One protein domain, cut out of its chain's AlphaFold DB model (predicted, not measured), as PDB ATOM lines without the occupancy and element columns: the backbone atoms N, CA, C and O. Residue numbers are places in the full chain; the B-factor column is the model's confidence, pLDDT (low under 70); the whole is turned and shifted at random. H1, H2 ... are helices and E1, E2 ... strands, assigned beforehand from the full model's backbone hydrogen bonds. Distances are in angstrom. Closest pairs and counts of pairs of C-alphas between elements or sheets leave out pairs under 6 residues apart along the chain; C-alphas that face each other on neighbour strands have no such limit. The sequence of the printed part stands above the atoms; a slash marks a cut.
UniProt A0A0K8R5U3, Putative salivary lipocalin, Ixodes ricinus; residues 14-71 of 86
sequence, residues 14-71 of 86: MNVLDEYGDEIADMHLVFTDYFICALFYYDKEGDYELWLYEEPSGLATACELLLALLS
ATOM      1  N   MET A  14     128.400 116.944 116.782       92.44
ATOM      2  CA  MET A  14     129.014 118.098 117.417       92.44
ATOM      3  C   MET A  14     129.857 118.901 116.425       92.44
ATOM      4  O   MET A  14     130.791 118.380 115.826       92.44
ATOM      5  N   ASN A  15     129.567 120.203 116.343       92.31
ATOM      6  CA  ASN A  15     130.511 121.177 115.799       92.31
ATOM      7  C   ASN A  15     131.565 121.458 116.878       92.31
ATOM      8  O   ASN A  15     131.227 121.971 117.953       92.31
ATOM      9  N   VAL A  16     132.813 121.095 116.606       88.81
ATOM     10  CA  VAL A  16     133.956 121.353 117.481       88.81
ATOM     11  C   VAL A  16     134.505 122.729 117.134       88.81
ATOM     12  O   VAL A  16     134.883 122.991 115.989       88.81
ATOM     13  N   LEU A  17     134.515 123.607 118.131       90.94
ATOM     14  CA  LEU A  17     135.017 124.970 118.018       90.94
ATOM     15  C   LEU A  17     136.333 125.089 118.786       90.94
ATOM     16  O   LEU A  17     136.506 124.427 119.812       90.94
ATOM     17  N   ASP A  18     137.231 125.942 118.313       90.75
ATOM     18  CA  ASP A  18     138.409 126.337 119.077       90.75
ATOM     19  C   ASP A  18     138.074 127.363 120.180       90.75
ATOM     20  O   ASP A  18     136.915 127.708 120.432       90.75
ATOM     21  N   GLU A  19     139.107 127.858 120.865       91.19
ATOM     22  CA  GLU A  19     138.968 128.853 121.935       91.19
ATOM     23  C   GLU A  19     138.451 130.225 121.457       91.19
ATOM     24  O   GLU A  19     137.944 131.003 122.270       91.19
ATOM     25  N   TYR A  20     138.541 130.519 120.156       93.69
ATOM     26  CA  TYR A  20     138.060 131.752 119.527       93.69
ATOM     27  C   TYR A  20     136.644 131.606 118.951       93.69
ATOM     28  O   TYR A  20     136.022 132.607 118.588       93.69
ATOM     29  N   GLY A  21     136.100 130.385 118.937       89.06
ATOM     30  CA  GLY A  21     134.787 130.066 118.388       89.06
ATOM     31  C   GLY A  21     134.809 129.715 116.901       89.06
ATOM     32  O   GLY A  21     133.733 129.588 116.312       89.06
ATOM     33  N   ASP A  22     135.991 129.547 116.305       91.25
ATOM     34  CA  ASP A  22     136.141 129.102 114.926       91.25
ATOM     35  C   ASP A  22     135.932 127.586 114.840       91.25
ATOM     36  O   ASP A  22     136.389 126.809 115.681       91.25
ATOM     37  N   GLU A  23     135.201 127.148 113.817       90.38
ATOM     38  CA  GLU A  23     134.878 125.736 113.628       90.38
ATOM     39  C   GLU A  23     136.081 124.961 113.088       90.38
ATOM     40  O   GLU A  23     136.490 125.132 111.935       90.38
ATOM     41  N   ILE A  24     136.603 124.051 113.906       90.50
ATOM     42  CA  ILE A  24     137.766 123.231 113.562       90.50
ATOM     43  C   ILE A  24     137.375 121.838 113.071       90.50
ATOM     44  O   ILE A  24     138.085 121.274 112.244       90.50
ATOM     45  N   ALA A  25     136.225 121.304 113.490       90.56
ATOM     46  CA  ALA A  25     135.777 119.981 113.067       90.56
ATOM     47  C   ALA A  25     134.258 119.789 113.172       90.56
ATOM     48  O   ALA A  25     133.594 120.391 114.012       90.56
ATOM     49  N   ASP A  26     133.754 118.878 112.343       93.00
ATOM     50  CA  ASP A  26     132.401 118.331 112.407       93.00
ATOM     51  C   ASP A  26     132.509 116.856 112.766       93.00
ATOM     52  O   ASP A  26     133.077 116.071 112.002       93.00
ATOM     53  N   MET A  27     132.013 116.498 113.949       94.50
ATOM     54  CA  MET A  27     132.241 115.191 114.550       94.50
ATOM     55  C   MET A  27     130.925 114.477 114.847       94.50
ATOM     56  O   MET A  27     130.026 115.040 115.475       94.50
ATOM     57  N   HIS A  28     130.850 113.204 114.466       94.81
ATOM     58  CA  HIS A  28     129.747 112.304 114.787       94.81
ATOM     59  C   HIS A  28     130.179 111.233 115.779       94.81
ATOM     60  O   HIS A  28     131.193 110.572 115.583       94.81
ATOM     61  N   LEU A  29     129.376 111.006 116.811       94.88
ATOM     62  CA  LEU A  29     129.448 109.840 117.677       94.88
ATOM     63  C   LEU A  29     128.849 108.639 116.936       94.88
ATOM     64  O   LEU A  29     127.633 108.518 116.799       94.88
ATOM     65  N   VAL A  30     129.719 107.750 116.457       94.19
ATOM     66  CA  VAL A  30     129.347 106.554 115.685       94.19
ATOM     67  C   VAL A  30     128.872 105.445 116.612       94.19
ATOM     68  O   VAL A  30     127.873 104.777 116.349       94.19
ATOM     69  N   PHE A  31     129.612 105.224 117.696       94.44
ATOM     70  CA  PHE A  31     129.294 104.202 118.680       94.44
ATOM     71  C   PHE A  31     129.916 104.554 120.024       94.44
ATOM     72  O   PHE A  31     131.053 105.007 120.096       94.44
ATOM     73  N   THR A  32     129.201 104.284 121.105       94.38
ATOM     74  CA  THR A  32     129.773 104.229 122.446       94.38
ATOM     75  C   THR A  32     128.996 103.209 123.249       94.38
ATOM     76  O   THR A  32     127.791 103.043 123.059       94.38
ATOM     77  N   ASP A  33     129.688 102.523 124.149       91.44
ATOM     78  CA  ASP A  33     129.026 101.723 125.170       91.44
ATOM     79  C   ASP A  33     128.783 102.512 126.463       91.44
ATOM     80  O   ASP A  33     128.230 101.960 127.404       91.44
ATOM     81  N   TYR A  34     129.153 103.799 126.492       89.94
ATOM     82  CA  TYR A  34     129.090 104.709 127.638       89.94
ATOM     83  C   TYR A  34     129.951 104.312 128.848       89.94
ATOM     84  O   TYR A  34     129.875 104.986 129.875       89.94
ATOM     85  N   PHE A  35     130.781 103.268 128.744       91.25
ATOM     86  CA  PHE A  35     131.555 102.750 129.875       91.25
ATOM     87  C   PHE A  35     133.050 102.663 129.601       91.25
ATOM     88  O   PHE A  35     133.822 103.127 130.433       91.25
ATOM     89  N   ILE A  36     133.469 102.098 128.465       92.25
ATOM     90  CA  ILE A  36     134.890 101.819 128.201       92.25
ATOM     91  C   ILE A  36     135.403 102.504 126.938       92.25
ATOM     92  O   ILE A  36     136.611 102.714 126.820       92.25
ATOM     93  N   CYS A  37     134.528 102.833 125.980       94.75
ATOM     94  CA  CYS A  37     134.975 103.421 124.724       94.75
ATOM     95  C   CYS A  37     133.937 104.301 124.017       94.75
ATOM     96  O   CYS A  37     132.720 104.163 124.187       94.75
ATOM     97  N   ALA A  38     134.441 105.180 123.155       95.56
ATOM     98  CA  ALA A  38     133.664 105.889 122.148       95.56
ATOM     99  C   ALA A  38     134.419 105.938 120.818       95.56
ATOM    100  O   ALA A  38     135.642 106.060 120.773       95.56
ATOM    101  N   LEU A  39     133.666 105.831 119.732       96.31
ATOM    102  CA  LEU A  39     134.139 105.922 118.364       96.31
ATOM    103  C   LEU A  39     133.483 107.129 117.703       96.31
ATOM    104  O   LEU A  39     132.253 107.222 117.643       96.31
ATOM    105  N   PHE A  40     134.318 108.007 117.171       95.38
ATOM    106  CA  PHE A  40     133.916 109.224 116.493       95.38
ATOM    107  C   PHE A  40     134.325 109.199 115.022       95.38
ATOM    108  O   PHE A  40     135.285 108.522 114.649       95.38
ATOM    109  N   TYR A  41     133.602 109.949 114.198       94.75
ATOM    110  CA  TYR A  41     133.897 110.167 112.787       94.75
ATOM    111  C   TYR A  41     133.937 111.662 112.477       94.75
ATOM    112  O   TYR A  41     133.037 112.396 112.883       94.75
ATOM    113  N   TYR A  42     134.965 112.093 111.752       93.38
ATOM    114  CA  TYR A  42     135.189 113.479 111.356       93.38
ATOM    115  C   TYR A  42     134.838 113.675 109.881       93.38
ATOM    116  O   TYR A  42     135.542 113.182 108.997       93.38
ATOM    117  N   ASP A  43     133.772 114.430 109.597       89.44
ATOM    118  CA  ASP A  43     133.212 114.567 108.242       89.44
ATOM    119  C   ASP A  43     134.199 115.193 107.248       89.44
ATOM    120  O   ASP A  43     134.262 114.791 106.085       89.44
ATOM    121  N   LYS A  44     134.979 116.181 107.702       86.69
ATOM    122  CA  LYS A  44     135.897 116.952 106.847       86.69
ATOM    123  C   LYS A  44     137.092 116.126 106.370       86.69
ATOM    124  O   LYS A  44     137.539 116.286 105.237       86.69
ATOM    125  N   GLU A  45     137.605 115.256 107.232       86.25
ATOM    126  CA  GLU A  45     138.843 114.496 107.013       86.25
ATOM    127  C   GLU A  45     138.556 113.044 106.595       86.25
ATOM    128  O   GLU A  45     139.401 112.357 106.008       86.25
ATOM    129  N   GLY A  46     137.332 112.571 106.853       89.25
ATOM    130  CA  GLY A  46     136.949 111.177 106.677       89.25
ATOM    131  C   GLY A  46     137.756 110.249 107.582       89.25
ATOM    132  O   GLY A  46     138.115 109.141 107.170       89.25
ATOM    133  N   ASP A  47     138.122 110.738 108.764       92.06
ATOM    134  CA  ASP A  47     138.935 110.036 109.748       92.06
ATOM    135  C   ASP A  47     138.080 109.598 110.936       92.06
ATOM    136  O   ASP A  47     137.065 110.209 111.273       92.06
ATOM    137  N   TYR A  48     138.496 108.494 111.553       94.44
ATOM    138  CA  TYR A  48     137.872 107.973 112.761       94.44
ATOM    139  C   TYR A  48     138.791 108.205 113.947       94.44
ATOM    140  O   TYR A  48     139.993 107.945 113.867       94.44
ATOM    141  N   GLU A  49     138.202 108.600 115.067       93.94
ATOM    142  CA  GLU A  49     138.904 108.733 116.333       93.94
ATOM    143  C   GLU A  49     138.308 107.775 117.356       93.94
ATOM    144  O   GLU A  49     137.097 107.723 117.569       93.94
ATOM    145  N   LEU A  50     139.178 106.990 117.984       93.62
ATOM    146  CA  LEU A  50     138.810 106.026 119.006       93.62
ATOM    147  C   LEU A  50     139.298 106.522 120.362       93.62
ATOM    148  O   LEU A  50     140.501 106.669 120.574       93.62
ATOM    149  N   TRP A  51     138.361 106.686 121.287       92.56
ATOM    150  CA  TRP A  51     138.631 106.974 122.686       92.56
ATOM    151  C   TRP A  51     138.437 105.696 123.495       92.56
ATOM    152  O   TRP A  51     137.360 105.101 123.477       92.56
ATOM    153  N   LEU A  52     139.487 105.283 124.202       90.56
ATOM    154  CA  LEU A  52     139.434 104.241 125.225       90.56
ATOM    155  C   LEU A  52     139.563 104.926 126.585       90.56
ATOM    156  O   LEU A  52     140.497 105.698 126.796       90.56
ATOM    157  N   TYR A  53     138.617 104.675 127.485       88.44
ATOM    158  CA  TYR A  53     138.595 105.296 128.815       88.44
ATOM    159  C   TYR A  53     139.435 104.528 129.839       88.44
ATOM    160  O   TYR A  53     139.752 105.053 130.902       88.44
ATOM    161  N   GLU A  54     139.806 103.293 129.505       83.81
ATOM    162  CA  GLU A  54     140.647 102.425 130.316       83.81
ATOM    163  C   GLU A  54     141.903 102.013 129.543       83.81
ATOM    164  O   GLU A  54     141.919 101.977 128.308       83.81
ATOM    165  N   GLU A  55     142.963 101.669 130.281       79.94
ATOM    166  CA  GLU A  55     144.167 101.102 129.679       79.94
ATOM    167  C   GLU A  55     143.830  99.807 128.910       79.94
ATOM    168  O   GLU A  55     143.106  98.949 129.431       79.94
ATOM    169  N   PRO A  56     144.384  99.598 127.699       76.38
ATOM    170  CA  PRO A  56     144.135  98.386 126.932       76.38
ATOM    171  C   PRO A  56     144.547  97.129 127.707       76.38
ATOM    172  O   PRO A  56     145.725  96.903 127.993       76.38
ATOM    173  N   SER A  57     143.579  96.258 127.987       78.25
ATOM    174  CA  SER A  57     143.786  94.997 128.716       78.25
ATOM    175  C   SER A  57     144.344  93.858 127.845       78.25
ATOM    176  O   SER A  57     144.560  92.745 128.326       78.25
ATOM    177  N   GLY A  58     144.567  94.118 126.552       79.44
ATOM    178  CA  GLY A  58     144.926  93.118 125.542       79.44
ATOM    179  C   GLY A  58     143.722  92.415 124.897       79.44
ATOM    180  O   GLY A  58     143.906  91.656 123.947       79.44
ATOM    181  N   LEU A  59     142.502  92.683 125.371       86.25
ATOM    182  CA  LEU A  59     141.253  92.305 124.708       86.25
ATOM    183  C   LEU A  59     140.687  93.508 123.951       86.25
ATOM    184  O   LEU A  59     140.592  94.595 124.513       86.25
ATOM    185  N   ALA A  60     140.296  93.293 122.693       88.56
ATOM    186  CA  ALA A  60     139.707  94.342 121.867       88.56
ATOM    187  C   ALA A  60     138.283  94.684 122.333       88.56
ATOM    188  O   ALA A  60     137.446  93.799 122.529       88.56
ATOM    189  N   THR A  61     138.005  95.975 122.457       92.12
ATOM    190  CA  THR A  61     136.680  96.538 122.730       92.12
ATOM    191  C   THR A  61     135.778  96.488 121.493       92.12
ATOM    192  O   THR A  61     136.236  96.334 120.357       92.12
ATOM    193  N   ALA A  62     134.468  96.677 121.691       94.12
ATOM    194  CA  ALA A  62     133.522  96.794 120.581       94.12
ATOM    195  C   ALA A  62     133.878  97.957 119.636       94.12
ATOM    196  O   ALA A  62     133.777  97.802 118.419       94.12
ATOM    197  N   CYS A  63     134.362  99.085 120.172       94.88
ATOM    198  CA  CYS A  63     134.797 100.223 119.364       94.88
ATOM    199  C   CYS A  63     136.028  99.890 118.503       94.88
ATOM    200  O   CYS A  63     136.073 100.272 117.337       94.88
ATOM    201  N   GLU A  64     137.006  99.141 119.027       92.88
ATOM    202  CA  GLU A  64     138.189  98.713 118.260       92.88
ATOM    203  C   GLU A  64     137.841  97.739 117.133       92.88
ATOM    204  O   GLU A  64     138.388  97.842 116.029       92.88
ATOM    205  N   LEU A  65     136.930  96.801 117.406       94.06
ATOM    206  CA  LEU A  65     136.419  95.870 116.402       94.06
ATOM    207  C   LEU A  65     135.647  96.615 115.313       94.06
ATOM    208  O   LEU A  65     135.857  96.355 114.131       94.06
ATOM    209  N   LEU A  66     134.801  97.573 115.694       95.50
ATOM    210  CA  LEU A  66     134.045  98.386 114.748       95.50
ATOM    211  C   LEU A  66     134.971  99.271 113.902       95.50
ATOM    212  O   LEU A  66     134.838  99.293 112.683       95.50
ATOM    213  N   LEU A  67     135.971  99.918 114.510       94.50
ATOM    214  CA  LEU A  67     136.987 100.684 113.786       94.50
ATOM    215  C   LEU A  67     137.711  99.822 112.742       94.50
ATOM    216  O   LEU A  67     137.954 100.285 111.632       94.50
ATOM    217  N   ALA A  68     138.038  98.568 113.075       92.62
ATOM    218  CA  ALA A  68     138.680  97.634 112.147       92.62
ATOM    219  C   ALA A  68     137.806  97.258 110.940       92.62
ATOM    220  O   ALA A  68     138.345  96.846 109.920       92.62
ATOM    221  N   LEU A  69     136.480  97.376 111.060       93.81
ATOM    222  CA  LEU A  69     135.536  97.140 109.966       93.81
ATOM    223  C   LEU A  69     135.280  98.397 109.128       93.81
ATOM    224  O   LEU A  69     134.948  98.281 107.952       93.81
ATOM    225  N   LEU A  70     135.376  99.578 109.743       93.38
ATOM    226  CA  LEU A  70     135.000 100.850 109.126       93.38
ATOM    227  C   LEU A  70     136.162 101.584 108.446       93.38
ATOM    228  O   LEU A  70     135.910 102.448 107.606       93.38
ATOM    229  N   SER A  71     137.412 101.295 108.816       90.94
ATOM    230  CA  SER A  71     138.574 102.024 108.310       90.94
ATOM    231  C   SER A  71     139.783 101.129 108.067       90.94
ATOM    232  O   SER A  71     140.277 100.448 108.968       90.94
TER     233      SER A  71
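AT A GLANCE: This is residues 14 to 71 of the 86 residues of the protein "Putative salivary lipocalin" of Ixodes ricinus (UniProt A0A0K8R5U3). A single strongly twisted sheet of four antiparallel strands has one short helix, H1, over one face at the E3 and E4 end, and no named helix covers the other face. The hairpin of E1 and E2 extends the sheet toward one end of the long axis, away from H1, and the link from E4 to H1 lies toward the other end. The 58 printed residues hold, along the chain, E1, E2, E3, E4 and H1; the sheet's order is E1, E2, E3, E4, and the class is mixed, helices and strands. The whole is loose, with a radius of gyration of the C-alphas of 12.9 A, and elongated, spanning 39 by 21 by 15 A.

IN THESE COORDINATES: The longest strand, E2, is residues 23 to 32, 23.8 A from first to last C-alpha. E3 is residues 37 to 42, 16.7 A, and E4 is residues 47 to 52, 16.5 A. E1 is residues 14 to 17, 9.1 A, with C-alpha 14 at (129.014, 118.098, 117.417). H1 is residues 62 to 70, 12.2 A, from C-alpha 62 at (133.522, 96.794, 120.581) to C-alpha 70 at (135.000, 100.850, 109.126).

HOW THE PARTS SIT: The four strands form a meander, each strand the antiparallel neighbour of the one before, and each successive pair is a hairpin. E3 and E4 run at 163 degrees, with N 40 and O 49 within hydrogen-bond range at 2.8 A. E2 and E3 run at 139 degrees, with N 28 and O 41 at 2.8 A. E1 and E2 run at 145 degrees, with N 14 and O 27 at 2.8 A. The pairing of E2 is staggered: residues 23 to 27 pair with E1 and residues 27 to 32 with E3. E1 is apart from E3 and from E4. H1 is on the sheet at a height over the sheet of 8.8 A; it lies over E3 and runs along the strands, at 0 degrees to E3 on the local plane. The closest C-alphas of E3 and H1 are those of Leu 39 and Cys 63, 5.8 A apart. In H1 every O i to N i+4 pair is within hydrogen-bond range.

THE WHOLE: The two C-alphas farthest apart are those of Tyr 20 and Leu 59, at 39.9 A. The links E1 to E2, E2 to E3 and E3 to E4 are tight, and the link E4 to H1, 9 residues, is short. The printed part has no cut. The mean pLDDT of the printed part is 91.1, and no printed residue is under 70.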